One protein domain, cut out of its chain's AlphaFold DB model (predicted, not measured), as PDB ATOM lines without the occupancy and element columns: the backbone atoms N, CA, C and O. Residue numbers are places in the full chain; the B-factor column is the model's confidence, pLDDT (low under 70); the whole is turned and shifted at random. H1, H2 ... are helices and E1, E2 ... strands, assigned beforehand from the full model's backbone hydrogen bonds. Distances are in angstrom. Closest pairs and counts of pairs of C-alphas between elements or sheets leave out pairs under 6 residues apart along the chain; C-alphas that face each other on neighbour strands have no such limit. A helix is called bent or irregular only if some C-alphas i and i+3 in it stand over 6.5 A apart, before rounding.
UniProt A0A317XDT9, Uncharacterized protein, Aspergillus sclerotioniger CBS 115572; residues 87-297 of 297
ATOM      1  N   ARG A  87       2.653   4.158  20.925       90.69
ATOM      2  CA  ARG A  87       1.225   3.791  20.921       90.69
ATOM      3  C   ARG A  87       0.333   4.987  21.209       90.69
ATOM      4  O   ARG A  87      -0.604   5.224  20.452       90.69
ATOM      5  N   HIS A  88       0.650   5.770  22.238       91.75
ATOM      6  CA  HIS A  88      -0.090   6.990  22.556       91.75
ATOM      7  C   HIS A  88      -0.086   7.965  21.381       91.75
ATOM      8  O   HIS A  88      -1.140   8.480  21.014       91.75
ATOM      9  N   GLN A  89       1.070   8.182  20.746       91.12
ATOM     10  CA  GLN A  89       1.152   9.031  19.558       91.12
ATOM     11  C   GLN A  89       0.283   8.497  18.417       91.12
ATOM     12  O   GLN A  89      -0.487   9.269  17.850       91.12
ATOM     13  N   ILE A  90       0.342   7.196  18.114       90.31
ATOM     14  CA  ILE A  90      -0.498   6.570  17.081       90.31
ATOM     15  C   ILE A  90      -1.983   6.781  17.400       90.31
ATOM     16  O   ILE A  90      -2.744   7.178  16.522       90.31
ATOM     17  N   TRP A  91      -2.403   6.571  18.648       91.88
ATOM     18  CA  TRP A  91      -3.790   6.788  19.068       91.88
ATOM     19  C   TRP A  91      -4.215   8.245  18.962       91.88
ATOM     20  O   TRP A  91      -5.298   8.515  18.463       91.88
ATOM     21  N   HIS A  92      -3.371   9.203  19.334       90.25
ATOM     22  CA  HIS A  92      -3.704  10.611  19.140       90.25
ATOM     23  C   HIS A  92      -3.848  10.987  17.658       90.25
ATOM     24  O   HIS A  92      -4.755  11.741  17.314       90.25
ATOM     25  N   HIS A  93      -3.011  10.432  16.776       88.44
ATOM     26  CA  HIS A  93      -3.067  10.708  15.335       88.44
ATOM     27  C   HIS A  93      -4.230  10.011  14.617       88.44
ATOM     28  O   HIS A  93      -4.571  10.400  13.504       88.44
ATOM     29  N   THR A  94      -4.843   8.989  15.219       87.00
ATOM     30  CA  THR A  94      -5.994   8.279  14.635       87.00
ATOM     31  C   THR A  94      -7.341   8.840  15.088       87.00
ATOM     32  O   THR A  94      -8.385   8.382  14.615       87.00
ATOM     33  N   LEU A  95      -7.346   9.829  15.988       87.75
ATOM     34  CA  LEU A  95      -8.567  10.514  16.397       87.75
ATOM     35  C   LEU A  95      -9.177  11.284  15.212       87.75
ATOM     36  O   LEU A  95      -8.446  11.900  14.434       87.75
ATOM     37  N   PRO A  96     -10.514  11.299  15.072       80.00
ATOM     38  CA  PRO A  96     -11.173  12.037  14.002       80.00
ATOM     39  C   PRO A  96     -10.841  13.535  14.060       80.00
ATOM     40  O   PRO A  96     -11.152  14.213  15.041       80.00
ATOM     41  N   HIS A  97     -10.260  14.075  12.990       75.12
ATOM     42  CA  HIS A  97     -10.075  15.513  12.825       75.12
ATOM     43  C   HIS A  97     -10.194  15.897  11.341       75.12
ATOM     44  O   HIS A  97      -9.572  15.230  10.512       75.12
ATOM     45  N   PRO A  98     -10.963  16.943  10.975       65.00
ATOM     46  CA  PRO A  98     -11.773  17.818  11.831       65.00
ATOM     47  C   PRO A  98     -13.167  17.246  12.167       65.00
ATOM     48  O   PRO A  98     -13.810  16.587  11.350       65.00
ATOM     49  N   LEU A  99     -13.678  17.567  13.364       68.88
ATOM     50  CA  LEU A  99     -15.051  17.243  13.800       68.88
ATOM     51  C   LEU A  99     -16.141  18.055  13.085       68.88
ATOM     52  O   LEU A  99     -17.318  17.697  13.147       68.88
ATOM     53  N   ASN A 100     -15.736  19.097  12.360       68.25
ATOM     54  CA  ASN A 100     -16.610  20.013  11.625       68.25
ATOM     55  C   ASN A 100     -17.016  19.467  10.249       68.25
ATOM     56  O   ASN A 100     -17.310  20.236   9.339       68.25
ATOM     57  N   SER A 101     -16.981  18.146  10.067       78.75
ATOM     58  CA  SER A 101     -17.530  17.541   8.856       78.75
ATOM     59  C   SER A 101     -19.055  17.707   8.884       78.75
ATOM     60  O   SER A 101     -19.661  17.287   9.882       78.75
ATOM     61  N   PRO A 102     -19.664  18.292   7.834       87.19
ATOM     62  CA  PRO A 102     -21.112  18.391   7.706       87.19
ATOM     63  C   PRO A 102     -21.781  17.026   7.861       87.19
ATOM     64  O   PRO A 102     -21.359  16.034   7.253       87.19
ATOM     65  N   ALA A 103     -22.826  16.973   8.674       88.69
ATOM     66  CA  ALA A 103     -23.718  15.829   8.747       88.69
ATOM     67  C   ALA A 103     -25.027  16.130   8.018       88.69
ATOM     68  O   ALA A 103     -25.536  17.247   8.082       88.69
ATOM     69  N   LEU A 104     -25.572  15.111   7.358       90.38
ATOM     70  CA  LEU A 104     -26.915  15.138   6.800       90.38
ATOM     71  C   LEU A 104     -27.877  14.535   7.833       90.38
ATOM     72  O   LEU A 104     -27.678  13.386   8.248       90.38
ATOM     73  N   ILE A 105     -28.889  15.298   8.257       90.88
ATOM     74  CA  ILE A 105     -29.895  14.867   9.245       90.88
ATOM     75  C   ILE A 105     -31.300  15.030   8.663       90.88
ATOM     76  O   ILE A 105     -31.605  16.110   8.164       90.88
ATOM     77  N   PRO A 106     -32.183  14.021   8.758       91.62
ATOM     78  CA  PRO A 106     -33.545  14.135   8.288       91.62
ATOM     79  C   PRO A 106     -34.339  15.102   9.167       91.62
ATOM     80  O   PRO A 106     -34.250  15.092  10.398       91.62
ATOM     81  N   HIS A 107     -35.167  15.902   8.510       92.12
ATOM     82  CA  HIS A 107     -36.201  16.692   9.137       92.12
ATOM     83  C   HIS A 107     -37.132  15.793   9.955       92.12
ATOM     84  O   HIS A 107     -37.507  14.694   9.529       92.12
ATOM     85  N   LYS A 108     -37.504  16.279  11.139       90.94
ATOM     86  CA  LYS A 108     -38.474  15.644  12.022       90.94
ATOM     87  C   LYS A 108     -39.648  16.592  12.233       90.94
ATOM     88  O   LYS A 108     -39.411  17.773  12.457       90.94
ATOM     89  N   PRO A 109     -40.890  16.089  12.228       89.56
ATOM     90  CA  PRO A 109     -42.038  16.908  12.580       89.56
ATOM     91  C   PRO A 109     -41.957  17.349  14.049       89.56
ATOM     92  O   PRO A 109     -41.252  16.739  14.858       89.56
ATOM     93  N   LYS A 110     -42.752  18.364  14.409       90.19
ATOM     94  CA  LYS A 110     -42.863  18.905  15.781       90.19
ATOM     95  C   LYS A 110     -41.560  19.499  16.338       90.19
ATOM     96  O   LYS A 110     -41.331  19.474  17.544       90.19
ATOM     97  N   THR A 111     -40.718  20.043  15.468       93.62
ATOM     98  CA  THR A 111     -39.514  20.801  15.839       93.62
ATOM     99  C   THR A 111     -39.786  22.289  16.057       93.62
ATOM    100  O   THR A 111     -38.919  22.991  16.560       93.62
ATOM    101  N   TRP A 112     -40.977  22.782  15.716       94.50
ATOM    102  CA  TRP A 112     -41.363  24.181  15.899       94.50
ATOM    103  C   TRP A 112     -41.890  24.432  17.312       94.50
ATOM    104  O   TRP A 112     -42.906  23.858  17.711       94.50
ATOM    105  N   ILE A 113     -41.213  25.298  18.066       95.75
ATOM    106  CA  ILE A 113     -41.512  25.573  19.475       95.75
ATOM    107  C   ILE A 113     -41.767  27.072  19.680       95.75
ATOM    108  O   ILE A 113     -40.969  27.894  19.222       95.75
ATOM    109  N   PRO A 114     -42.856  27.455  20.373       95.69
ATOM    110  CA  PRO A 114     -43.105  28.842  20.727       95.69
ATOM    111  C   PRO A 114     -42.265  29.277  21.931       95.69
ATOM    112  O   PRO A 114     -42.154  28.567  22.931       95.69
ATOM    113  N   TYR A 115     -41.757  30.498  21.865       95.56
ATOM    114  CA  TYR A 115     -40.993  31.155  22.909       95.56
ATOM    115  C   TYR A 115     -41.536  32.568  23.134       95.56
ATOM    116  O   TYR A 115     -41.639  33.346  22.183       95.56
ATOM    117  N   PRO A 116     -41.868  32.941  24.382       95.81
ATOM    118  CA  PRO A 116     -42.162  34.328  24.712       95.81
ATOM    119  C   PRO A 116     -40.933  35.206  24.468       95.81
ATOM    120  O   PRO A 116     -39.827  34.872  24.904       95.81
ATOM    121  N   ILE A 117     -41.126  36.350  23.822       95.94
ATOM    122  CA  ILE A 117     -40.094  37.368  23.658       95.94
ATOM    123  C   ILE A 117     -40.041  38.178  24.961       95.94
ATOM    124  O   ILE A 117     -41.036  38.797  25.346       95.94
ATOM    125  N   PRO A 118     -38.910  38.184  25.690       94.75
ATOM    126  CA  PRO A 118     -38.830  38.899  26.955       94.75
ATOM    127  C   PRO A 118     -38.788  40.419  26.722       94.75
ATOM    128  O   PRO A 118     -38.157  40.851  25.758       94.75
ATOM    129  N   PRO A 119     -39.329  41.252  27.636       95.56
ATOM    130  CA  PRO A 119     -39.301  42.719  27.522       95.56
ATOM    131  C   PRO A 119     -37.908  43.348  27.399       95.56
ATOM    132  O   PRO A 119     -37.778  44.500  27.003       95.56
ATOM    133  N   THR A 120     -36.861  42.612  27.774       95.38
ATOM    134  CA  THR A 120     -35.459  43.031  27.654       95.38
ATOM    135  C   THR A 120     -34.861  42.763  26.272       95.38
ATOM    136  O   THR A 120     -33.730  43.168  26.025       95.38
ATOM    137  N   SER A 121     -35.557  42.020  25.407       94.19
ATOM    138  CA  SER A 121     -35.104  41.703  24.053       94.19
ATOM    139  C   SER A 121     -35.285  42.899  23.126       94.19
ATOM    140  O   SER A 121     -36.311  43.571  23.171       94.19
ATOM    141  N   GLU A 122     -34.340  43.107  22.211       93.69
ATOM    142  CA  GLU A 122     -34.472  44.092  21.127       93.69
ATOM    143  C   GLU A 122     -35.615  43.751  20.158       93.69
ATOM    144  O   GLU A 122     -36.129  44.627  19.468       93.69
ATOM    145  N   LEU A 123     -36.036  42.482  20.125       91.81
ATOM    146  CA  LEU A 123     -37.167  42.018  19.322       91.81
ATOM    147  C   LEU A 123     -38.524  42.293  19.984       91.81
ATOM    148  O   LEU A 123     -39.553  42.106  19.338       91.81
ATOM    149  N   TYR A 124     -38.545  42.703  21.257       94.88
ATOM    150  CA  TYR A 124     -39.784  42.963  21.981       94.88
ATOM    151  C   TYR A 124     -40.472  44.219  21.450       94.88
ATOM    152  O   TYR A 124     -39.877  45.296  21.376       94.88
ATOM    153  N   GLN A 125     -41.759  44.101  21.144       93.88
ATOM    154  CA  GLN A 125     -42.579  45.207  20.678       93.88
ATOM    155  C   GLN A 125     -43.667  45.499  21.712       93.88
ATOM    156  O   GLN A 125     -44.617  44.732  21.832       93.88
ATOM    157  N   PRO A 126     -43.608  46.629  22.441       93.62
ATOM    158  CA  PRO A 126     -44.621  46.961  23.448       93.62
ATOM    159  C   PRO A 126     -46.055  47.061  22.907       93.62
ATOM    160  O   PRO A 126     -47.007  47.005  23.680       93.62
ATOM    161  N   THR A 127     -46.208  47.257  21.596       93.69
ATOM    162  CA  THR A 127     -47.496  47.326  20.895       93.69
ATOM    163  C   THR A 127     -48.022  45.968  20.436       93.69
ATOM    164  O   THR A 127     -49.190  45.882  20.069       93.69
ATOM    165  N   ASP A 128     -47.178  44.937  20.421       92.50
ATOM    166  CA  ASP A 128     -47.575  43.564  20.127       92.50
ATOM    167  C   ASP A 128     -48.090  42.915  21.430       92.50
ATOM    168  O   ASP A 128     -47.334  42.801  22.396       92.50
ATOM    169  N   PRO A 129     -49.375  42.538  21.530       91.50
ATOM    170  CA  PRO A 129     -49.908  41.921  22.741       91.50
ATOM    171  C   PRO A 129     -49.400  40.491  22.967       91.50
ATOM    172  O   PRO A 129     -49.443  40.018  24.103       91.50
ATOM    173  N   ASP A 130     -48.932  39.809  21.918       94.69
ATOM    174  CA  ASP A 130     -48.527  38.407  21.982       94.69
ATOM    175  C   ASP A 130     -47.029  38.266  22.252       94.69
ATOM    176  O   ASP A 130     -46.647  37.389  23.029       94.69
ATOM    177  N   ASN A 131     -46.201  39.140  21.653       95.00
ATOM    178  CA  ASN A 131     -44.734  39.136  21.785       95.00
ATOM    179  C   ASN A 131     -44.179  37.704  21.772       95.00
ATOM    180  O   ASN A 131     -43.514  37.252  22.708       95.00
ATOM    181  N   LEU A 132     -44.519  36.962  20.721       96.00
ATOM    182  CA  LEU A 132     -44.235  35.541  20.598       96.00
ATOM    183  C   LEU A 132     -43.308  35.286  19.414       96.00
ATOM    184  O   LEU A 132     -43.411  35.927  18.371       96.00
ATOM    185  N   GLU A 133     -42.432  34.304  19.557       94.69
ATOM    186  CA  GLU A 133     -41.592  33.806  18.478       94.69
ATOM    187  C   GLU A 133     -41.753  32.292  18.357       94.69
ATOM    188  O   GLU A 133     -41.722  31.580  19.356       94.69
ATOM    189  N   VAL A 134     -41.934  31.784  17.144       94.31
ATOM    190  CA  VAL A 134     -41.916  30.352  16.844       94.31
ATOM    191  C   VAL A 134     -40.561  30.029  16.237       94.31
ATOM    192  O   VAL A 134     -40.214  30.550  15.177       94.31
ATOM    193  N   ARG A 135     -39.801  29.175  16.924       93.75
ATOM    194  CA  ARG A 135     -38.432  28.809  16.554       93.75
ATOM    195  C   ARG A 135     -38.353  27.373  16.079       93.75
ATOM    196  O   ARG A 135     -39.024  26.502  16.636       93.75
ATOM    197  N   PHE A 136     -37.480  27.111  15.114       93.19
ATOM    198  CA  PHE A 136     -37.083  25.741  14.802       93.19
ATOM    199  C   PHE A 136     -36.061  25.243  15.835       93.19
ATOM    200  O   PHE A 136     -34.915  25.688  15.879       93.19
ATOM    201  N   GLU A 137     -36.463  24.295  16.675       93.94
ATOM    202  CA  GLU A 137     -35.646  23.777  17.766       93.94
ATOM    203  C   GLU A 137     -34.727  22.648  17.280       93.94
ATOM    204  O   GLU A 137     -35.064  21.461  17.311       93.94
ATOM    205  N   PHE A 138     -33.517  23.016  16.850       92.44
ATOM    206  CA  PHE A 138     -32.506  22.061  16.380       92.44
ATOM    207  C   PHE A 138     -32.099  21.024  17.436       92.44
ATOM    208  O   PHE A 138     -31.647  19.935  17.075       92.44
ATOM    209  N   SER A 139     -32.260  21.317  18.732       91.50
ATOM    210  CA  SER A 139     -31.939  20.362  19.800       91.50
ATOM    211  C   SER A 139     -32.866  19.136  19.823       91.50
ATOM    212  O   SER A 139     -32.487  18.104  20.381       91.50
ATOM    213  N   LEU A 140     -34.033  19.217  19.169       92.56
ATOM    214  CA  LEU A 140     -34.970  18.101  18.985       92.56
ATOM    215  C   LEU A 140     -34.573  17.158  17.837       92.56
ATOM    216  O   LEU A 140     -35.161  16.081  17.692       92.56
ATOM    217  N   LEU A 141     -33.574  17.525  17.029       92.12
ATOM    218  CA  LEU A 141     -33.015  16.645  16.007       92.12
ATOM    219  C   LEU A 141     -32.127  15.552  16.623       92.12
ATOM    220  O   LEU A 141     -31.632  15.645  17.754       92.12
ATOM    221  N   ASP A 142     -31.897  14.490  15.848       88.81
ATOM    222  CA  ASP A 142     -30.978  13.436  16.269       88.81
ATOM    223  C   ASP A 142     -29.559  13.964  16.422       88.81
ATOM    224  O   ASP A 142     -29.079  14.797  15.655       88.81
ATOM    225  N   HIS A 143     -28.860  13.439  17.425       88.44
ATOM    226  CA  HIS A 143     -27.458  13.768  17.591       88.44
ATOM    227  C   HIS A 143     -26.603  13.006  16.583       88.44
ATOM    228  O   HIS A 143     -26.810  11.822  16.311       88.44
ATOM    229  N   ILE A 144     -25.583  13.692  16.091       87.12
ATOM    230  CA  ILE A 144     -24.671  13.191  15.076       87.12
ATOM    231  C   ILE A 144     -23.675  12.255  15.719       87.12
ATOM    232  O   ILE A 144     -22.965  12.642  16.646       87.12
ATOM    233  N   GLN A 145     -23.600  11.033  15.201       86.25
ATOM    234  CA  GLN A 145     -22.637  10.051  15.668       86.25
ATOM    235  C   GLN A 145     -21.224  10.421  15.220       86.25
ATOM    236  O   GLN A 145     -20.938  10.649  14.043       86.25
ATOM    237  N   VAL A 146     -20.315  10.433  16.184       85.00
ATOM    238  CA  VAL A 146     -18.892  10.639  15.976       85.00
ATOM    239  C   VAL A 146     -18.197   9.305  16.204       85.00
ATOM    240  O   VAL A 146     -17.979   8.869  17.333       85.00
ATOM    241  N   THR A 147     -17.860   8.637  15.106       79.38
ATOM    242  CA  THR A 147     -17.179   7.346  15.149       79.38
ATOM    243  C   THR A 147     -15.681   7.532  15.371       79.38
ATOM    244  O   THR A 147     -15.028   8.334  14.706       79.38
ATOM    245  N   THR A 148     -15.126   6.764  16.309       82.56
ATOM    246  CA  THR A 148     -13.681   6.591  16.472       82.56
ATOM    247  C   THR A 148     -13.383   5.109  16.689       82.56
ATOM    248  O   THR A 148     -13.995   4.490  17.564       82.56
ATOM    249  N   PRO A 149     -12.462   4.509  15.916       79.12
ATOM    250  CA  PRO A 149     -12.136   3.093  16.071       79.12
ATOM    251  C   PRO A 149     -11.490   2.803  17.432       79.12
ATOM    252  O   PRO A 149     -11.585   1.684  17.933       79.12
ATOM    253  N   LEU A 150     -10.883   3.812  18.070       84.94
ATOM    254  CA  LEU A 150     -10.112   3.664  19.307       84.94
ATOM    255  C   LEU A 150     -10.926   3.156  20.493       84.94
ATOM    256  O   LEU A 150     -10.365   2.528  21.391       84.94
ATOM    257  N   PHE A 151     -12.241   3.367  20.478       80.00
ATOM    258  CA  PHE A 151     -13.129   2.883  21.529       80.00
ATOM    259  C   PHE A 151     -13.089   1.346  21.674       80.00
ATOM    260  O   PHE A 151     -13.154   0.806  22.788       80.00
ATOM    261  N   ALA A 152     -12.928   0.639  20.552       80.88
ATOM    262  CA  ALA A 152     -12.984  -0.818  20.479       80.88
ATOM    263  C   ALA A 152     -11.610  -1.508  20.566       80.88
ATOM    264  O   ALA A 152     -11.563  -2.724  20.719       80.88
ATOM    265  N   VAL A 153     -10.496  -0.767  20.486       86.50
ATOM    266  CA  VAL A 153      -9.152  -1.365  20.365       86.50
ATOM    267  C   VAL A 153      -8.672  -1.977  21.684       86.50
ATOM    268  O   VAL A 153      -8.464  -3.182  21.778       86.50
ATOM    269  N   ASN A 154      -8.449  -1.154  22.711       88.19
ATOM    270  CA  ASN A 154      -7.999  -1.588  24.036       88.19
ATOM    271  C   ASN A 154      -8.270  -0.486  25.082       88.19
ATOM    272  O   ASN A 154      -8.764   0.592  24.755       88.19
ATOM    273  N   ARG A 155      -7.953  -0.749  26.359       89.50
ATOM    274  CA  ARG A 155      -8.200   0.196  27.466       89.50
ATOM    275  C   ARG A 155      -7.423   1.514  27.330       89.50
ATOM    276  O   ARG A 155      -7.960   2.555  27.690       89.50
ATOM    277  N   GLU A 156      -6.190   1.463  26.825       91.50
ATOM    278  CA  GLU A 156      -5.309   2.627  26.626       91.50
ATOM    279  C   GLU A 156      -5.886   3.558  25.545       91.50
ATOM    280  O   GLU A 156      -6.145   4.734  25.798       91.50
ATOM    281  N   ALA A 157      -6.213   3.000  24.376       90.75
ATOM    282  CA  ALA A 157      -6.842   3.711  23.265       90.75
ATOM    283  C   ALA A 157      -8.210   4.292  23.652       90.75
ATOM    284  O   ALA A 157      -8.523   5.434  23.310       90.75
ATOM    285  N   ARG A 158      -9.010   3.544  24.422       90.75
ATOM    286  CA  ARG A 158     -10.308   4.016  24.916       90.75
ATOM    287  C   ARG A 158     -10.172   5.205  25.866       90.75
ATOM    288  O   ARG A 158     -10.953   6.145  25.764       90.75
ATOM    289  N   ALA A 159      -9.188   5.195  26.766       91.81
ATOM    290  CA  ALA A 159      -8.940   6.326  27.663       91.81
ATOM    291  C   ALA A 159      -8.580   7.601  26.879       91.81
ATOM    292  O   ALA A 159      -9.113   8.672  27.167       91.81
ATOM    293  N   ILE A 160      -7.748   7.466  25.840       92.38
ATOM    294  CA  ILE A 160      -7.408   8.564  24.924       92.38
ATOM    295  C   ILE A 160      -8.656   9.065  24.186       92.38
ATOM    296  O   ILE A 160      -8.891  10.271  24.134       92.38
ATOM    297  N   ALA A 161      -9.493   8.157  23.675       91.19
ATOM    298  CA  ALA A 161     -10.736   8.511  22.993       91.19
ATOM    299  C   ALA A 161     -11.708   9.283  23.900       91.19
ATOM    300  O   ALA A 161     -12.254  10.295  23.468       91.19
ATOM    301  N   HIS A 162     -11.884   8.874  25.162       90.88
ATOM    302  CA  HIS A 162     -12.735   9.610  26.107       90.88
ATOM    303  C   HIS A 162     -12.179  10.991  26.437       90.88
ATOM    304  O   HIS A 162     -12.938  11.958  26.433       90.88
ATOM    305  N   SER A 163     -10.875  11.093  26.703       92.00
ATOM    306  CA  SER A 163     -10.236  12.380  26.995       92.00
ATOM    307  C   SER A 163     -10.385  13.348  25.820       92.00
ATOM    308  O   SER A 163     -10.763  14.503  26.010       92.00
ATOM    309  N   TRP A 164     -10.181  12.860  24.595       91.19
ATOM    310  CA  TRP A 164     -10.436  13.631  23.385       91.19
ATOM    311  C   TRP A 164     -11.907  14.032  23.253       91.19
ATOM    312  O   TRP A 164     -12.192  15.204  23.041       91.19
ATOM    313  N   ALA A 165     -12.849  13.103  23.423       90.62
ATOM    314  CA  ALA A 165     -14.275  13.388  23.289       90.62
ATOM    315  C   ALA A 165     -14.747  14.468  24.278       90.62
ATOM    316  O   ALA A 165     -15.487  15.371  23.891       90.62
ATOM    317  N   GLN A 166     -14.259  14.424  25.522       90.50
ATOM    318  CA  GLN A 166     -14.512  15.459  26.526       90.50
ATOM    319  C   GLN A 166     -13.941  16.816  26.106       90.50
ATOM    320  O   GLN A 166     -14.649  17.816  26.171       90.50
ATOM    321  N   ALA A 167     -12.700  16.851  25.614       90.31
ATOM    322  CA  ALA A 167     -12.079  18.082  25.118       90.31
ATOM    323  C   ALA A 167     -12.825  18.693  23.914       90.31
ATOM    324  O   ALA A 167     -12.678  19.878  23.634       90.31
ATOM    325  N   GLN A 168     -13.617  17.888  23.205       88.12
ATOM    326  CA  GLN A 168     -14.417  18.291  22.050       88.12
ATOM    327  C   GLN A 168     -15.905  18.504  22.385       88.12
ATOM    328  O   GLN A 168     -16.716  18.664  21.476       88.12
ATOM    329  N   ASN A 169     -16.277  18.505  23.672       89.06
ATOM    330  CA  ASN A 169     -17.659  18.644  24.148       89.06
ATOM    331  C   ASN A 169     -18.634  17.609  23.549       89.06
ATOM    332  O   ASN A 169     -19.814  17.891  23.337       89.06
ATOM    333  N   LEU A 170     -18.150  16.398  23.264       90.69
ATOM    334  CA  LEU A 170     -18.990  15.312  22.771       90.69
ATOM    335  C   LEU A 170     -19.726  14.637  23.930       90.69
ATOM    336  O   LEU A 170     -19.161  14.367  24.991       90.69
ATOM    337  N   SER A 171     -20.987  14.295  23.692       90.12
ATOM    338  CA  SER A 171     -21.800  13.512  24.618       90.12
ATOM    339  C   SER A 171     -21.588  12.019  24.391       90.12
ATOM    340  O   SER A 171     -21.604  11.556  23.249       90.12
ATOM    341  N   VAL A 172     -21.450  11.249  25.471       87.81
ATOM    342  CA  VAL A 172     -21.450   9.780  25.416       87.81
ATOM    343  C   VAL A 172     -22.891   9.289  25.493       87.81
ATOM    344  O   VAL A 172     -23.611   9.630  26.432       87.81
ATOM    345  N   ARG A 173     -23.323   8.492  24.514       84.94
ATOM    346  CA  ARG A 173     -24.650   7.865  24.488       84.94
ATOM    347  C   ARG A 173     -24.516   6.353  24.398       84.94
ATOM    348  O   ARG A 173     -23.634   5.846  23.712       84.94
ATOM    349  N   GLN A 174     -25.412   5.645  25.074       81.25
ATOM    350  CA  GLN A 174     -25.531   4.194  24.977       81.25
ATOM    351  C   GLN A 174     -26.557   3.859  23.901       81.25
ATOM    352  O   GLN A 174     -27.699   4.313  23.990       81.25
ATOM    353  N   ILE A 175     -26.177   3.062  22.904       72.00
ATOM    354  CA  ILE A 175     -27.146   2.470  21.979       72.00
ATOM    355  C   ILE A 175     -27.504   1.074  22.496       72.00
ATOM    356  O   ILE A 175     -26.600   0.247  22.683       72.00
ATOM    357  N   PRO A 176     -28.800   0.777  22.702       64.62
ATOM    358  CA  PRO A 176     -29.256  -0.588  22.901       64.62
ATOM    359  C   PRO A 176     -28.980  -1.388  21.623       64.62
ATOM    360  O   PRO A 176     -29.600  -1.149  20.590       64.62
ATOM    361  N   SER A 177     -28.042  -2.330  21.674       67.31
ATOM    362  CA  SER A 177     -27.961  -3.405  20.686       67.31
ATOM    363  C   SER A 177     -28.468  -4.688  21.330       67.31
ATOM    364  O   SER A 177     -28.311  -4.891  22.535       67.31
ATOM    365  N   ASN A 178     -29.068  -5.563  20.520       59.62
ATOM    366  CA  ASN A 178     -29.749  -6.794  20.935       59.62
ATOM    367  C   ASN A 178     -28.883  -7.753  21.779       59.62
ATOM    368  O   ASN A 178     -29.397  -8.749  22.282       59.62
ATOM    369  N   GLN A 179     -27.576  -7.495  21.911       57.59
ATOM    370  CA  GLN A 179     -26.631  -8.335  22.652       57.59
ATOM    371  C   GLN A 179     -25.621  -7.550  23.514       57.59
ATOM    372  O   GLN A 179     -25.046  -8.135  24.429       57.59
ATOM    373  N   THR A 180     -25.409  -6.247  23.283       58.75
ATOM    374  CA  THR A 180     -24.455  -5.416  24.045       58.75
ATOM    375  C   THR A 180     -24.875  -3.944  24.071       58.75
ATOM    376  O   THR A 180     -25.420  -3.418  23.104       58.75
ATOM    377  N   GLN A 181     -24.591  -3.235  25.165       65.62
ATOM    378  CA  GLN A 181     -24.608  -1.769  25.151       65.62
ATOM    379  C   GLN A 181     -23.327  -1.285  24.472       65.62
ATOM    380  O   GLN A 181     -22.227  -1.650  24.887       65.62
ATOM    381  N   THR A 182     -23.472  -0.517  23.394       73.12
ATOM    382  CA  THR A 182     -22.330   0.115  22.724       73.12
ATOM    383  C   THR A 182     -22.352   1.601  23.027       73.12
ATOM    384  O   THR A 182     -23.341   2.279  22.733       73.12
ATOM    385  N   GLU A 183     -21.264   2.104  23.604       80.56
ATOM    386  CA  GLU A 183     -21.094   3.539  23.804       80.56
ATOM    387  C   GLU A 183     -20.669   4.187  22.491       80.56
ATOM    388  O   GLU A 183     -19.773   3.702  21.794       80.56
ATOM    389  N   ILE A 184     -21.297   5.307  22.170       83.75
ATOM    390  CA  ILE A 184     -20.936   6.142  21.033       83.75
ATOM    391  C   ILE A 184     -20.751   7.586  21.483       83.75
ATOM    392  O   ILE A 184     -21.420   8.064  22.403       83.75
ATOM    393  N   TYR A 185     -19.860   8.302  20.804       88.50
ATOM    394  CA  TYR A 185     -19.757   9.747  20.952       88.50
ATOM    395  C   TYR A 185     -20.735  10.426  20.009       88.50
ATOM    396  O   TYR A 185     -20.940   9.984  18.877       88.50
ATOM    397  N   THR A 186     -21.334  11.512  20.473       89.69
ATOM    398  CA  THR A 186     -22.317  12.265  19.707       89.69
ATOM    399  C   THR A 186     -22.152  13.764  19.895       89.69
ATOM    400  O   THR A 186     -21.693  14.213  20.947       89.69
ATOM    401  N   ARG A 187     -22.544  14.541  18.886       91.56
ATOM    402  CA  ARG A 187     -22.650  16.004  18.968       91.56
ATOM    403  C   ARG A 187     -24.046  16.474  18.548       91.56
ATOM    404  O   ARG A 187     -24.677  15.786  17.744       91.56
ATOM    405  N   PRO A 188     -24.531  17.613  19.063       91.81
ATOM    406  CA  PRO A 188     -25.760  18.216  18.562       91.81
ATOM    407  C   PRO A 188     -25.600  18.672  17.103       91.81
ATOM    408  O   PRO A 188     -24.478  18.810  16.593       91.81
ATOM    409  N   PHE A 189     -26.737  18.905  16.448       91.88
ATOM    410  CA  PHE A 189     -26.795  19.566  15.149       91.88
ATOM    411  C   PHE A 189     -26.252  20.994  15.257       91.88
ATOM    412  O   PHE A 189     -26.532  21.707  16.221       91.88
ATOM    413  N   ASN A 190     -25.474  21.409  14.265       91.31
ATOM    414  CA  ASN A 190     -24.956  22.758  14.136       91.31
ATOM    415  C   ASN A 190     -25.508  23.395  12.846       91.31
ATOM    416  O   ASN A 190     -25.030  23.047  11.763       91.31
ATOM    417  N   PRO A 191     -26.428  24.375  12.940       90.81
ATOM    418  CA  PRO A 191     -27.087  24.979  11.775       90.81
ATOM    419  C   PRO A 191     -26.140  25.728  10.827       90.81
ATOM    420  O   PRO A 191     -26.529  26.072   9.713       90.81
ATOM    421  N   HIS A 192     -24.889  25.959  11.241       89.81
ATOM    422  CA  HIS A 192     -23.890  26.642  10.428       89.81
ATOM    423  C   HIS A 192     -23.086  25.725   9.508       89.81
ATOM    424  O   HIS A 192     -22.454  26.226   8.577       89.81
ATOM    425  N   ILE A 193     -23.053  24.419   9.784       90.06
ATOM    426  CA  ILE A 193     -22.238  23.450   9.033       90.06
ATOM    427  C   ILE A 193     -23.011  22.201   8.623       90.06
ATOM    428  O   ILE A 193     -22.635  21.570   7.641       90.06
ATOM    429  N   ASP A 194     -24.043  21.822   9.371       92.12
ATOM    430  CA  ASP A 194     -24.830  20.628   9.102       92.12
ATOM    431  C   ASP A 194     -25.979  20.934   8.149       92.12
ATOM    432  O   ASP A 194     -26.395  22.080   7.978       92.12
ATOM    433  N   ILE A 195     -26.466  19.879   7.507       93.00
ATOM    434  CA  ILE A 195     -27.430  19.947   6.421       93.00
ATOM    435  C   ILE A 195     -28.716  19.278   6.898       93.00
ATOM    436  O   ILE A 195     -28.721  18.085   7.222       93.00
ATOM    437  N   LEU A 196     -29.807  20.042   6.943       93.81
ATOM    438  CA  LEU A 196     -31.135  19.481   7.175       93.81
ATOM    439  C   LEU A 196     -31.620  18.838   5.878       93.81
ATOM    440  O   LEU A 196     -31.495  19.434   4.818       93.81
ATOM    441  N   TYR A 197     -32.163  17.634   5.948       93.75
ATOM    442  CA  TYR A 197     -32.606  16.876   4.790       93.75
ATOM    443  C   TYR A 197     -34.109  16.631   4.826       93.75
ATOM    444  O   TYR A 197     -34.644  16.184   5.839       93.75
ATOM    445  N   THR A 198     -34.792  16.867   3.718       93.12
ATOM    446  CA  THR A 198     -36.232  16.657   3.590       93.12
ATOM    447  C   THR A 198     -36.565  15.908   2.305       93.12
ATOM    448  O   THR A 198     -35.816  15.950   1.330       93.12
ATOM    449  N   THR A 199     -37.679  15.189   2.337       92.81
ATOM    450  CA  THR A 199     -38.247  14.443   1.219       92.81
ATOM    451  C   THR A 199     -39.611  14.979   0.840       92.81
ATOM    452  O   THR A 199     -40.219  15.722   1.613       92.81
ATOM    453  N   SER A 200     -40.149  14.553  -0.305       91.19
ATOM    454  CA  SER A 200     -41.507  14.947  -0.701       91.19
ATOM    455  C   SER A 200     -42.553  14.611   0.368       91.19
ATOM    456  O   SER A 200     -43.484  15.379   0.603       91.19
ATOM    457  N   SER A 201     -42.337  13.530   1.123       90.38
ATOM    458  CA  SER A 201     -43.228  13.115   2.207       90.38
ATOM    459  C   SER A 201     -43.209  14.003   3.457       90.38
ATOM    460  O   SER A 201     -44.133  13.890   4.256       90.38
ATOM    461  N   ASN A 202     -42.166  14.810   3.698       91.75
ATOM    462  CA  ASN A 202     -42.040  15.603   4.936       91.75
ATOM    463  C   ASN A 202     -41.638  17.074   4.730       91.75
ATOM    464  O   ASN A 202     -41.444  17.790   5.713       91.75
ATOM    465  N   ILE A 203     -41.514  17.532   3.485       92.06
ATOM    466  CA  ILE A 203     -41.194  18.930   3.173       92.06
ATOM    467  C   ILE A 203     -42.330  19.875   3.558       92.06
ATOM    468  O   ILE A 203     -42.080  20.972   4.051       92.06
ATOM    469  N   LEU A 204     -43.581  19.426   3.436       92.12
ATOM    470  CA  LEU A 204     -44.730  20.202   3.895       92.12
ATOM    471  C   LEU A 204     -44.715  20.404   5.409       92.12
ATOM    472  O   LEU A 204     -45.074  21.483   5.857       92.12
ATOM    473  N   ASP A 205     -44.234  19.438   6.196       92.31
ATOM    474  CA  ASP A 205     -44.087  19.624   7.645       92.31
ATOM    475  C   ASP A 205     -43.056  20.716   7.971       92.31
ATOM    476  O   ASP A 205     -43.161  21.388   8.995       92.31
ATOM    477  N   LEU A 206     -42.043  20.904   7.116       91.88
ATOM    478  CA  LEU A 206     -41.073  21.987   7.270       91.88
ATOM    479  C   LEU A 206     -41.715  23.339   6.926       91.88
ATOM    480  O   LEU A 206     -41.604  24.273   7.716       91.88
ATOM    481  N   ILE A 207     -42.420  23.421   5.790       90.94
ATOM    482  CA  ILE A 207     -43.047  24.654   5.277       90.94
ATOM    483  C   ILE A 207     -44.233  25.099   6.140       90.94
ATOM    484  O   ILE A 207     -44.340  26.264   6.523       90.94
ATOM    485  N   LEU A 208     -45.145  24.172   6.430       91.81
ATOM    486  CA  LEU A 208     -46.399  24.429   7.134       91.81
ATOM    487  C   LEU A 208     -46.269  24.288   8.647       91.81
ATOM    488  O   LEU A 208     -47.041  24.912   9.370       91.81
ATOM    489  N   GLY A 209     -45.252  23.570   9.130       92.56
ATOM    490  CA  GLY A 209     -45.016  23.324  10.551       92.56
ATOM    491  C   GLY A 209     -45.112  24.540  11.482       92.56
ATOM    492  O   GLY A 209     -45.750  24.407  12.529       92.56
ATOM    493  N   PRO A 210     -44.559  25.730  11.158       91.94
ATOM    494  CA  PRO A 210     -44.711  26.880  12.046       91.94
ATOM    495  C   PRO A 210     -46.156  27.396  12.088       91.94
ATOM    496  O   PRO A 210     -46.611  27.853  13.134       91.94
ATOM    497  N   PHE A 211     -46.901  27.294  10.984       91.00
ATOM    498  CA  PHE A 211     -48.310  27.685  10.924       91.00
ATOM    499  C   PHE A 211     -49.206  26.668  11.627       91.00
ATOM    500  O   PHE A 211     -50.065  27.061  12.410       91.00
ATOM    501  N   ASP A 212     -48.960  25.375  11.418       93.75
ATOM    502  CA  ASP A 212     -49.668  24.304  12.120       93.75
ATOM    503  C   ASP A 212     -49.472  24.431  13.633       93.75
ATOM    504  O   ASP A 212     -50.419  24.252  14.399       93.75
ATOM    505  N   ARG A 213     -48.269  24.829  14.074       93.62
ATOM    506  CA  ARG A 213     -48.007  25.101  15.488       93.62
ATOM    507  C   ARG A 213     -48.817  26.286  16.017       93.62
ATOM    508  O   ARG A 213     -49.270  26.223  17.158       93.62
ATOM    509  N   LEU A 214     -48.997  27.347  15.228       92.69
ATOM    510  CA  LEU A 214     -49.809  28.516  15.599       92.69
ATOM    511  C   LEU A 214     -51.315  28.222  15.622       92.69
ATOM    512  O   LEU A 214     -52.046  28.861  16.378       92.69
ATOM    513  N   ASP A 215     -51.767  27.242  14.843       93.38
ATOM    514  CA  ASP A 215     -53.154  26.773  14.833       93.38
ATOM    515  C   ASP A 215     -53.496  25.891  16.060       93.38
ATOM    516  O   ASP A 215     -54.670  25.581  16.293       93.38
ATOM    517  N   GLU A 216     -52.510  25.486  16.873       95.06
ATOM    518  CA  GLU A 216     -52.762  24.709  18.092       95.06
ATOM    519  C   GLU A 216     -53.541  25.521  19.151       95.06
ATOM    520  O   GLU A 216     -53.395  26.743  19.244       95.06
ATOM    521  N   PRO A 217     -54.364  24.874  20.005       96.00
ATOM    522  CA  PRO A 217     -55.292  25.577  20.900       96.00
ATOM    523  C   PRO A 217     -54.654  26.575  21.874       96.00
ATOM    524  O   PRO A 217     -55.321  27.508  22.317       96.00
ATOM    525  N   ASP A 218     -53.388  26.380  22.239       94.69
ATOM    526  CA  ASP A 218     -52.651  27.256  23.150       94.69
ATOM    527  C   ASP A 218     -52.130  28.540  22.475       94.69
ATOM    528  O   ASP A 218     -51.877  29.543  23.161       94.69
ATOM    529  N   LEU A 219     -52.000  28.530  21.145       94.50
ATOM    530  CA  LEU A 219     -51.526  29.651  20.328       94.50
ATOM    531  C   LEU A 219     -52.582  30.221  19.375       94.50
ATOM    532  O   LEU A 219     -52.379  31.307  18.838       94.50
ATOM    533  N   SER A 220     -53.715  29.542  19.210       93.56
ATOM    534  CA  SER A 220     -54.785  29.940  18.299       93.56
ATOM    535  C   SER A 220     -55.187  31.407  18.481       93.56
ATOM    536  O   SER A 220     -55.674  31.814  19.538       93.56
ATOM    537  N   GLY A 221     -55.048  32.184  17.406       90.88
ATOM    538  CA  GLY A 221     -55.393  33.607  17.356       90.88
ATOM    539  C   GLY A 221     -54.270  34.564  17.760       90.88
ATOM    540  O   GLY A 221     -54.493  35.771  17.699       90.88
ATOM    541  N   LYS A 222     -53.091  34.053  18.135       93.31
ATOM    542  CA  LYS A 222     -51.907  34.861  18.443       93.31
ATOM    543  C   LYS A 222     -51.068  35.126  17.198       93.31
ATOM    544  O   LYS A 222     -50.927  34.261  16.333       93.31
ATOM    545  N   GLY A 223     -50.482  36.315  17.125       90.69
ATOM    546  CA  GLY A 223     -49.390  36.619  16.209       90.69
ATOM    547  C   GLY A 223     -48.064  36.088  16.751       90.69
ATOM    548  O   GLY A 223     -47.826  36.101  17.957       90.69
ATOM    549  N   ALA A 224     -47.188  35.624  15.863       93.19
ATOM    550  CA  ALA A 224     -45.821  35.289  16.234       93.19
ATOM    551  C   ALA A 224     -44.841  35.643  15.124       93.19
ATOM    552  O   ALA A 224     -45.145  35.543  13.932       93.19
ATOM    553  N   ARG A 225     -43.631  36.006  15.535       90.94
ATOM    554  CA  ARG A 225     -42.466  36.058  14.662       90.94
ATOM    555  C   ARG A 225     -42.013  34.636  14.328       90.94
ATOM    556  O   ARG A 225     -42.060  33.759  15.183       90.94
ATOM    557  N   LEU A 226     -41.553  34.421  13.100       89.31
ATOM    558  CA  LEU A 226     -40.881  33.185  12.708       89.31
ATOM    559  C   LEU A 226     -39.368  33.368  12.836       89.31
ATOM    560  O   LEU A 226     -38.821  34.323  12.282       89.31
ATOM    561  N   ASP A 227     -38.713  32.445  13.528       88.88
ATOM    562  CA  ASP A 227     -37.259  32.376  13.636       88.88
ATOM    563  C   ASP A 227     -36.774  31.013  13.142       88.88
ATOM    564  O   ASP A 227     -36.996  29.956  13.743       88.88
ATOM    565  N   PHE A 228     -36.163  31.051  11.966       88.19
ATOM    566  CA  PHE A 228     -35.656  29.883  11.279       88.19
ATOM    567  C   PHE A 228     -34.400  30.276  10.525       88.19
ATOM    568  O   PHE A 228     -34.489  30.842   9.444       88.19
ATOM    569  N   GLU A 229     -33.233  29.991  11.096       84.75
ATOM    570  CA  GLU A 229     -31.950  30.228  10.439       84.75
ATOM    571  C   GLU A 229     -31.259  28.892  10.157       84.75
ATOM    572  O   GLU A 229     -30.750  28.215  11.052       84.75
ATOM    573  N   LEU A 230     -31.247  28.507   8.883       88.31
ATOM    574  CA  LEU A 230     -30.594  27.299   8.399       88.31
ATOM    575  C   LEU A 230     -29.717  27.663   7.206       88.31
ATOM    576  O   LEU A 230     -30.216  28.175   6.214       88.31
ATOM    577  N   ARG A 231     -28.415  27.360   7.254       89.00
ATOM    578  CA  ARG A 231     -27.519  27.654   6.119       89.00
ATOM    579  C   ARG A 231     -27.632  26.633   4.996       89.00
ATOM    580  O   ARG A 231     -27.534  26.998   3.828       89.00
ATOM    581  N   PHE A 232     -27.831  25.364   5.337       91.69
ATOM    582  CA  PHE A 232     -27.795  24.278   4.368       91.69
ATOM    583  C   PHE A 232     -29.031  23.395   4.475       91.69
ATOM    584  O   PHE A 232     -29.275  22.762   5.504       91.69
ATOM    585  N   LEU A 233     -29.766  23.311   3.373       92.56
ATOM    586  CA  LEU A 233     -30.894  22.406   3.213       92.56
ATOM    587  C   LEU A 233     -30.590  21.426   2.084       92.56
ATOM    588  O   LEU A 233     -30.006  21.795   1.074       92.56
ATOM    589  N   ALA A 234     -30.994  20.179   2.239       93.38
ATOM    590  CA  ALA A 234     -31.005  19.183   1.191       93.38
ATOM    591  C   ALA A 234     -32.439  18.701   0.980       93.38
ATOM    592  O   ALA A 234     -33.140  18.384   1.936       93.38
ATOM    593  N   ILE A 235     -32.854  18.626  -0.274       92.69
ATOM    594  CA  ILE A 235     -34.129  18.046  -0.689       92.69
ATOM    595  C   ILE A 235     -33.835  16.811  -1.538       92.69
ATOM    596  O   ILE A 235     -32.848  16.797  -2.276       92.69
ATOM    597  N   SER A 236     -34.645  15.763  -1.457       93.69
ATOM    598  CA  SER A 236     -34.556  14.684  -2.444       93.69
ATOM    599  C   SER A 236     -35.056  15.127  -3.812       93.69
ATOM    600  O   SER A 236     -35.840  16.066  -3.948       93.69
ATOM    601  N   GLU A 237     -34.588  14.437  -4.850       91.62
ATOM    602  CA  GLU A 237     -35.018  14.687  -6.226       91.62
ATOM    603  C   GLU A 237     -36.528  14.518  -6.427       91.62
ATOM    604  O   GLU A 237     -37.101  15.207  -7.265       91.62
ATOM    605  N   ASP A 238     -37.183  13.657  -5.641       91.50
ATOM    606  CA  ASP A 238     -38.634  13.453  -5.697       91.50
ATOM    607  C   ASP A 238     -39.421  14.750  -5.443       91.50
ATOM    608  O   ASP A 238     -40.389  14.995  -6.149       91.50
ATOM    609  N   VAL A 239     -38.962  15.639  -4.556       91.69
ATOM    610  CA  VAL A 239     -39.561  16.962  -4.315       91.69
ATOM    611  C   VAL A 239     -39.626  17.755  -5.615       91.69
ATOM    612  O   VAL A 239     -40.653  18.343  -5.941       91.69
ATOM    613  N   VAL A 240     -38.528  17.759  -6.372       89.94
ATOM    614  CA  VAL A 240     -38.410  18.521  -7.621       89.94
ATOM    615  C   VAL A 240     -39.317  17.935  -8.702       89.94
ATOM    616  O   VAL A 240     -39.874  18.680  -9.508       89.94
ATOM    617  N   TRP A 241     -39.463  16.609  -8.731       90.31
ATOM    618  CA  TRP A 241     -40.270  15.911  -9.732       90.31
ATOM    619  C   TRP A 241     -41.767  15.915  -9.424       90.31
ATOM    620  O   TRP A 241     -42.569  15.992 -10.354       90.31
ATOM    621  N   GLU A 242     -42.145  15.812  -8.152       92.12
ATOM    622  CA  GLU A 242     -43.538  15.736  -7.715       92.12
ATOM    623  C   GLU A 242     -44.187  17.118  -7.658       92.12
ATOM    624  O   GLU A 242     -45.258  17.310  -8.236       92.12
ATOM    625  N   ASP A 243     -43.539  18.086  -7.005       90.38
ATOM    626  CA  ASP A 243     -44.027  19.460  -6.943       90.38
ATOM    627  C   ASP A 243     -42.869  20.468  -6.809       90.38
ATOM    628  O   ASP A 243     -42.470  20.848  -5.701       90.38
ATOM    629  N   PRO A 244     -42.335  20.973  -7.938       88.12
ATOM    630  CA  PRO A 244     -41.238  21.934  -7.913       88.12
ATOM    631  C   PRO A 244     -41.624  23.272  -7.265       88.12
ATOM    632  O   PRO A 244     -40.729  24.040  -6.905       88.12
ATOM    633  N   ALA A 245     -42.919  23.572  -7.086       89.19
ATOM    634  CA  ALA A 245     -43.342  24.786  -6.393       89.19
ATOM    635  C   ALA A 245     -42.939  24.766  -4.910       89.19
ATOM    636  O   ALA A 245     -42.627  25.822  -4.363       89.19
ATOM    637  N   LEU A 246     -42.838  23.581  -4.293       88.06
ATOM    638  CA  LEU A 246     -42.411  23.428  -2.899       88.06
ATOM    639  C   LEU A 246     -40.975  23.907  -2.672       88.06
ATOM    640  O   LEU A 246     -40.654  24.413  -1.602       88.06
ATOM    641  N   VAL A 247     -40.115  23.814  -3.691       86.50
ATOM    642  CA  VAL A 247     -38.759  24.382  -3.628       86.50
ATOM    643  C   VAL A 247     -38.829  25.904  -3.516       86.50
ATOM    644  O   VAL A 247     -38.093  26.494  -2.730       86.50
ATOM    645  N   GLY A 248     -39.738  26.536  -4.264       85.19
ATOM    646  CA  GLY A 248     -40.005  27.969  -4.160       85.19
ATOM    647  C   GLY A 248     -40.536  28.356  -2.780       85.19
ATOM    648  O   GLY A 248     -40.011  29.278  -2.168       85.19
ATOM    649  N   GLU A 249     -41.504  27.606  -2.250       86.88
ATOM    650  CA  GLU A 249     -42.077  27.871  -0.923       86.88
ATOM    651  C   GLU A 249     -41.028  27.785   0.194       86.88
ATOM    652  O   GLU A 249     -40.974  28.661   1.054       86.88
ATOM    653  N   VAL A 250     -40.141  26.785   0.150       83.50
ATOM    654  CA  VAL A 250     -39.006  26.669   1.081       83.50
ATOM    655  C   VAL A 250     -38.076  27.874   0.992       83.50
ATOM    656  O   VAL A 250     -37.622  28.389   2.012       83.50
ATOM    657  N   LEU A 251     -37.767  28.319  -0.225       81.44
ATOM    658  CA  LEU A 251     -36.904  29.472  -0.449       81.44
ATOM    659  C   LEU A 251     -37.545  30.771   0.060       81.44
ATOM    660  O   LEU A 251     -36.829  31.686   0.435       81.44
ATOM    661  N   GLU A 252     -38.870  30.854   0.134       78.94
ATOM    662  CA  GLU A 252     -39.592  32.025   0.645       78.94
ATOM    663  C   GLU A 252     -39.809  32.007   2.171       78.94
ATOM    664  O   GLU A 252     -40.284  32.995   2.743       78.94
ATOM    665  N   MET A 253     -39.431  30.930   2.869       73.94
ATOM    666  CA  MET A 253     -39.560  30.833   4.325       73.94
ATOM    667  C   MET A 253     -38.554  31.730   5.060       73.94
ATOM    668  O   MET A 253     -37.487  31.260   5.425       73.94
ATOM    669  N   GLY A 254     -38.920  32.984   5.355       60.69
ATOM    670  CA  GLY A 254     -38.370  33.836   6.432       60.69
ATOM    671  C   GLY A 254     -36.881  34.223   6.354       60.69
ATOM    672  O   GLY A 254     -36.561  35.411   6.351       60.69
ATOM    673  N   VAL A 255     -35.979  33.243   6.289       61.47
ATOM    674  CA  VAL A 255     -34.539  33.358   6.048       61.47
ATOM    675  C   VAL A 255     -34.141  32.234   5.087       61.47
ATOM    676  O   VAL A 255     -34.146  31.056   5.441       61.47
ATOM    677  N   MET A 256     -33.824  32.603   3.844       68.50
ATOM    678  CA  MET A 256     -33.472  31.636   2.804       68.50
ATOM    679  C   MET A 256     -32.239  30.823   3.219       68.50
ATOM    680  O   MET A 256     -31.265  31.419   3.695       68.50
ATOM    681  N   PRO A 257     -32.209  29.502   2.973       84.00
ATOM    682  CA  PRO A 257     -30.968  28.760   3.091       84.00
ATOM    683  C   PRO A 257     -29.904  29.329   2.149       84.00
ATOM    684  O   PRO A 257     -30.194  29.711   1.016       84.00
ATOM    685  N   GLU A 258     -28.653  29.358   2.611       86.31
ATOM    686  CA  GLU A 258     -27.504  29.795   1.805       86.31
ATOM    687  C   GLU A 258     -27.301  28.854   0.607       86.31
ATOM    688  O   GLU A 258     -26.970  29.297  -0.493       86.31
ATOM    689  N   VAL A 259     -27.514  27.548   0.812       88.56
ATOM    690  CA  VAL A 259     -27.448  26.537  -0.249       88.56
ATOM    691  C   VAL A 259     -28.556  25.503  -0.074       88.56
ATOM    692  O   VAL A 259     -28.725  24.938   1.011       88.56
ATOM    693  N   VAL A 260     -29.248  25.204  -1.177       89.75
ATOM    694  CA  VAL A 260     -30.133  24.042  -1.307       89.75
ATOM    695  C   VAL A 260     -29.439  22.980  -2.160       89.75
ATOM    696  O   VAL A 260     -29.088  23.223  -3.314       89.75
ATOM    697  N   TYR A 261     -29.228  21.799  -1.591       90.56
ATOM    698  CA  TYR A 261     -28.730  20.615  -2.283       90.56
ATOM    699  C   TYR A 261     -29.899  19.778  -2.794       90.56
ATOM    700  O   TYR A 261     -30.905  19.639  -2.103       90.56
ATOM    701  N   VAL A 262     -29.736  19.161  -3.963       90.00
ATOM    702  CA  VAL A 262     -30.665  18.134  -4.451       90.00
ATOM    703  C   VAL A 262     -29.969  16.778  -4.367       90.00
ATOM    704  O   VAL A 262     -28.894  16.581  -4.940       90.00
ATOM    705  N   VAL A 263     -30.560  15.852  -3.616       89.00
ATOM    706  CA  VAL A 263     -30.061  14.487  -3.434       89.00
ATOM    707  C   VAL A 263     -30.678  13.594  -4.507       89.00
ATOM    708  O   VAL A 263     -31.888  13.371  -4.512       89.00
ATOM    709  N   LEU A 264     -29.840  13.116  -5.430       85.12
ATOM    710  CA  LEU A 264     -30.260  12.308  -6.578       85.12
ATOM    711  C   LEU A 264     -30.186  10.806  -6.271       85.12
ATOM    712  O   LEU A 264     -29.255  10.352  -5.609       85.12
ATOM    713  N   GLY A 265     -31.104  10.009  -6.815       82.81
ATOM    714  CA  GLY A 265     -31.077   8.552  -6.711       82.81
ATOM    715  C   GLY A 265     -31.464   7.994  -5.336       82.81
ATOM    716  O   GLY A 265     -32.479   8.363  -4.745       82.81
ATOM    717  N   GLY A 266     -30.702   7.003  -4.857       77.00
ATOM    718  CA  GLY A 266     -31.054   6.236  -3.660       77.00
ATOM    719  C   GLY A 266     -30.978   7.073  -2.385       77.00
ATOM    720  O   GLY A 266     -29.894   7.461  -1.975       77.00
ATOM    721  N   GLN A 267     -32.109   7.309  -1.719       77.19
ATOM    722  CA  GLN A 267     -32.127   8.170  -0.535       77.19
ATOM    723  C   GLN A 267     -31.265   7.622   0.618       77.19
ATOM    724  O   GLN A 267     -31.102   6.401   0.739       77.19
ATOM    725  N   PRO A 268     -30.719   8.498   1.488       72.50
ATOM    726  CA  PRO A 268     -29.852   8.087   2.585       72.50
ATOM    727  C   PRO A 268     -30.483   6.973   3.425       72.50
ATOM    728  O   PRO A 268     -31.557   7.131   4.006       72.50
ATOM    729  N   GLY A 269     -29.804   5.829   3.516       64.06
ATOM    730  CA  GLY A 269     -30.186   4.750   4.423       64.06
ATOM    731  C   GLY A 269     -30.042   5.185   5.884       64.06
ATOM    732  O   GLY A 269     -28.952   5.112   6.456       64.06
ATOM    733  N   TRP A 270     -31.126   5.650   6.498       67.38
ATOM    734  CA  TRP A 270     -31.160   5.958   7.927       67.38
ATOM    735  C   TRP A 270     -31.085   4.654   8.726       67.38
ATOM    736  O   TRP A 270     -31.883   3.740   8.518       67.38
ATOM    737  N   SER A 271     -30.103   4.522   9.623       52.56
ATOM    738  CA  SER A 271     -29.960   3.287  10.401       52.56
ATOM    739  C   SER A 271     -31.170   3.068  11.324       52.56
ATOM    740  O   SER A 271     -31.649   3.995  11.975       52.56
ATOM    741  N   VAL A 272     -31.648   1.820  11.394       41.34
ATOM    742  CA  VAL A 272     -32.865   1.381  12.117       41.34
ATOM    743  C   VAL A 272     -32.779   1.592  13.644       41.34
ATOM    744  O   VAL A 272     -33.769   1.454  14.351       41.34
ATOM    745  N   SER A 273     -31.622   1.991  14.179       43.41
ATOM    746  CA  SER A 273     -31.420   2.308  15.601       43.41
ATOM    747  C   SER A 273     -32.006   3.663  16.036       43.41
ATOM    748  O   SER A 273     -31.741   4.111  17.151       43.41
ATOM    749  N   GLY A 274     -32.799   4.322  15.182       40.69
ATOM    750  CA  GLY A 274     -33.500   5.567  15.514       40.69
ATOM    751  C   GLY A 274     -32.606   6.806  15.546       40.69
ATOM    752  O   GLY A 274     -33.054   7.857  15.988       40.69
ATOM    753  N   VAL A 275     -31.357   6.687  15.080       49.53
ATOM    754  CA  VAL A 275     -30.423   7.804  14.890       49.53
ATOM    755  C   VAL A 275     -30.161   7.920  13.391       49.53
ATOM    756  O   VAL A 275     -29.322   7.214  12.827       49.53
ATOM    757  N   GLY A 276     -30.947   8.763  12.725       51.66
ATOM    758  CA  GLY A 276     -30.850   8.989  11.287       51.66
ATOM    759  C   GLY A 276     -29.750   9.990  10.973       51.66
ATOM    760  O   GLY A 276     -30.045  11.139  10.697       51.66
ATOM    761  N   VAL A 277     -28.478   9.601  11.037       56.59
ATOM    762  CA  VAL A 277     -27.390  10.525  10.681       56.59
ATOM    763  C   VAL A 277     -26.411   9.863   9.732       56.59
ATOM    764  O   VAL A 277     -25.879   8.794  10.027       56.59
ATOM    765  N   GLN A 278     -26.126  10.535   8.615       58.97
ATOM    766  CA  GLN A 278     -25.067  10.145   7.694       58.97
ATOM    767  C   GLN A 278     -24.010  11.244   7.582       58.97
ATOM    768  O   GLN A 278     -24.319  12.437   7.532       58.97
ATOM    769  N   ARG A 279     -22.735  10.838   7.536       56.56
ATOM    770  CA  ARG A 279     -21.654  11.756   7.157       56.56
ATOM    771  C   ARG A 279     -21.784  12.079   5.676       56.56
ATOM    772  O   ARG A 279     -21.896  11.165   4.861       56.56
ATOM    773  N   TRP A 280     -21.744  13.365   5.353       55.66
ATOM    774  CA  TRP A 280     -21.841  13.822   3.978       55.66
ATOM    775  C   TRP A 280     -20.513  13.636   3.238       55.66
ATOM    776  O   TRP A 280     -19.466  14.105   3.685       55.66
ATOM    777  N   TRP A 281     -20.586  13.005   2.068       45.81
ATOM    778  CA  TRP A 281     -19.548  13.035   1.045       45.81
ATOM    779  C   TRP A 281     -20.231  13.522  -0.229       45.81
ATOM    780  O   TRP A 281     -21.117  12.854  -0.750       45.81
ATOM    781  N   GLY A 282     -19.877  14.712  -0.700       48.62
ATOM    782  CA  GLY A 282     -20.475  15.291  -1.898       48.62
ATOM    783  C   GLY A 282     -19.458  16.129  -2.650       48.62
ATOM    784  O   GLY A 282     -18.508  16.652  -2.063       48.62
ATOM    785  N   TRP A 283     -19.645  16.239  -3.959       39.22
ATOM    786  CA  TRP A 283     -18.793  17.044  -4.823       39.22
ATOM    787  C   TRP A 283     -19.453  18.401  -5.090       39.22
ATOM    788  O   TRP A 283     -20.653  18.479  -5.356       39.22
ATOM    789  N   ARG A 284     -18.673  19.484  -4.997       41.44
ATOM    790  CA  ARG A 284     -19.137  20.844  -5.297       41.44
ATOM    791  C   ARG A 284     -18.809  21.169  -6.754       41.44
ATOM    792  O   ARG A 284     -17.638  21.338  -7.089       41.44
ATOM    793  N   GLY A 285     -19.837  21.285  -7.591       36.38
ATOM    794  CA  GLY A 285     -19.718  21.794  -8.954       36.38
ATOM    795  C   GLY A 285     -20.008  23.293  -9.005       36.38
ATOM    796  O   GLY A 285     -20.850  23.800  -8.268       36.38
ATOM    797  N   TRP A 286     -19.310  24.017  -9.876       32.25
ATOM    798  CA  TRP A 286     -19.590  25.431 -10.137       32.25
ATOM    799  C   TRP A 286     -20.416  25.536 -11.423       32.25
ATOM    800  O   TRP A 286     -19.906  25.259 -12.509       32.25
ATOM    801  N   GLY A 287     -21.692  25.910 -11.302       37.47
ATOM    802  CA  GLY A 287     -22.505  26.379 -12.426       37.47
ATOM    803  C   GLY A 287     -22.280  27.876 -12.645       37.47
ATOM    804  O   GLY A 287     -21.876  28.579 -11.720       37.47
ATOM    805  N   ARG A 288     -22.527  28.383 -13.863       33.94
ATOM    806  CA  ARG A 288     -22.196  29.775 -14.236       33.94
ATOM    807  C   ARG A 288     -22.874  30.862 -13.386       33.94
ATOM    808  O   ARG A 288     -22.378  31.979 -13.427       33.94
ATOM    809  N   GLU A 289     -23.904  30.556 -12.592       34.94
ATOM    810  CA  GLU A 289     -24.560  31.524 -11.689       34.94
ATOM    811  C   GLU A 289     -25.007  30.928 -10.333       34.94
ATOM    812  O   GLU A 289     -25.930  31.430  -9.701       34.94
ATOM    813  N   GLY A 290     -24.363  29.863  -9.839       39.78
ATOM    814  CA  GLY A 290     -24.710  29.305  -8.525       39.78
ATOM    815  C   GLY A 290     -23.960  28.027  -8.156       39.78
ATOM    816  O   GLY A 290     -23.493  27.281  -9.021       39.78
ATOM    817  N   VAL A 291     -23.834  27.782  -6.848       36.47
ATOM    818  CA  VAL A 291     -23.198  26.580  -6.291       36.47
ATOM    819  C   VAL A 291     -24.239  25.464  -6.224       36.47
ATOM    820  O   VAL A 291     -25.057  25.427  -5.313       36.47
ATOM    821  N   GLY A 292     -24.201  24.553  -7.195       37.72
ATOM    822  CA  GLY A 292     -24.972  23.311  -7.178       37.72
ATOM    823  C   GLY A 292     -24.095  22.153  -6.704       37.72
ATOM    824  O   GLY A 292     -23.034  21.891  -7.277       37.72
ATOM    825  N   GLY A 293     -24.513  21.460  -5.647       39.91
ATOM    826  CA  GLY A 293     -23.912  20.191  -5.233       39.91
ATOM    827  C   GLY A 293     -24.768  19.027  -5.718       39.91
ATOM    828  O   GLY A 293     -25.983  19.057  -5.549       39.91
ATOM    829  N   VAL A 294     -24.133  18.016  -6.309       35.69
ATOM    830  CA  VAL A 294     -24.786  16.769  -6.725       35.69
ATOM    831  C   VAL A 294     -24.368  15.669  -5.759       35.69
ATOM    832  O   VAL A 294     -23.175  15.488  -5.497       35.69
ATOM    833  N   TRP A 295     -25.349  14.937  -5.233       37.22
ATOM    834  CA  TRP A 295     -25.107  13.677  -4.544       37.22
ATOM    835  C   TRP A 295     -25.105  12.540  -5.568       37.22
ATOM    836  O   TRP A 295     -25.997  12.467  -6.411       37.22
ATOM    837  N   VAL A 296     -24.090  11.681  -5.510       30.42
ATOM    838  CA  VAL A 296     -24.044  10.424  -6.264       30.42
ATOM    839  C   VAL A 296     -23.801   9.326  -5.238       30.42
ATOM    840  O   VAL A 296     -22.715   9.264  -4.659       30.42
ATOM    841  N   GLY A 297     -24.836   8.528  -4.985       28.94
ATOM    842  CA  GLY A 297     -24.777   7.279  -4.226       28.94
ATOM    843  C   GLY A 297     -24.683   6.073  -5.144       28.94
ATOM    844  O   GLY A 297     -25.270   6.133  -6.248       28.94
TER     845      GLY A 297
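Overview. This is residues 87 to 297 of the 297 residues of an uncharacterized protein of Aspergillus sclerotioniger CBS 115572 (UniProt A0A317XDT9). A curled, strongly twisted sheet of six strands, like part of a barrel, makes the main body, and two smaller lobes lie toward opposite ends of the longest axis: one has the sheet E4 E6 E5 with helices H1, H2 and H3, the other the sheet E2 E3 E8 with H4 over one face. H5 and H6 lie beside the large sheet, and the long unnamed stretch 264 to 282 pairs briefly with its edge strand E1. The printed part has 211 residues, with six named helices and twelve named strands in the order H1 E1 E2 E3 E4 H2 H3 E5 E6 E7 H4 E8 E9 H5 H6 E10 E11 E12; the class is mixed, helices and strands. The large sheet runs E1 E7 E9 E10 E12 E11 and is mixed, as is E2 E3 E8, while E4 E6 E5 is antiparallel. The whole is only just loose, close to compact, with a radius of gyration of the C-alphas of 20.3 A and spans of 64 by 44 by 37 A.

Along the chain. The large sheet has E1 at residues 103 to 106, E7 at 195 to 198, E9 at 232 to 236, E10 at 259 to 263, E12 at 290 to 295 and E11 at 283 to 287. E9 measures 13.6 A from first to last C-alpha and E12 16.1 A; C-alpha 295 is at (-25.107, 13.677, -4.544). H5 is residues 237 to 242 and H6 is 245 to 252. In the second sheet E2 is residues 112 to 116, E3 132 to 136 and E8 225 to 227; H4, residues 203 to 214, is 17.9 A long. In the third, E4 is residues 144 to 146, E6 181 to 187, 18.9 A, and E5 171 to 176, 16.0 A. H1 is residues 87 to 93, with C-alpha 87 at (1.225, 3.791, 20.921); H2 is 150 to 153 and H3 155 to 167, 18.5 A.

Arrangement. E1 and E7 are parallel, with N 197 and O 105 2.7 A apart; E7 and E9 are parallel, with N 234 and O 196 at 2.7 A. E9 and E10 are parallel, with N 261 and O 233 at 2.8 A, and with H5 and H6 between them along the chain they form a strand-helix-strand unit with a right-handed crossover. E10 and E12 are parallel without an N and O pair within hydrogen-bond range. E11 and E12 form a hairpin, with N 287 and O 290 at 3.2 A. H5 and H6 each only graze this sheet, and they touch only at the corner, the closest C-alphas being those of Val 240 and Val 247, 7.1 A. H4 touches H6 with residues 203 to 207 alone, at a steep tilt of 54 degrees, the same way; the C-alphas of Ile 207 and Val 250 are closest, 6.2 A. H4 is on the sheet E2 E3 E8 at a height of 9.5 A, making two layers, a helix on one face of a sheet; it runs along the strands, at 21 degrees to E3 on the local plane. E2 and E3 form a hairpin, with N 115 and O 133 at 2.7 A; E3 and E8 are parallel, with N 134 and O 225 at 2.8 A. E5 and E6 form a hairpin, with N 171 and O 186 at 2.8 A, and E4 and E6 are antiparallel, with N 144 and O 187 at 2.8 A. E4, H2 H3 and E5 form a split strand-helix-strand unit, with E6 between the two strands and a right-handed crossover. H2 and H3 only graze this sheet. H3 touches H1, the closest C-alphas being those of Trp 91 and Ala 157, 6.0 A, and touches H2, at Phe 151 and Arg 158, 4.6 A between C-alphas. In H1, H3, H5 and H6 every O i to N i+4 pair is within hydrogen-bond range, in H4 6 of 8, and H2 is too short for such a pair; H4 is irregular, with C-alphas 207 and 210 7.3 A apart.

Size, cuts and confidence. The two C-alphas farthest apart are those of Arg 87 and Thr 127, 65.3 A. The printed part has no cut and ends at the chain's last residue, 297. The long links are E2 to E3, with 15 residues, and E10 to E11, with 19; residues 278 to 279 of the latter pair antiparallel with residues 103 to 104 of E1. The mean pLDDT of the printed part is 81.9; residues 98 to 100, 176 to 181, 254 to 256 and 269 to 297 are under 70.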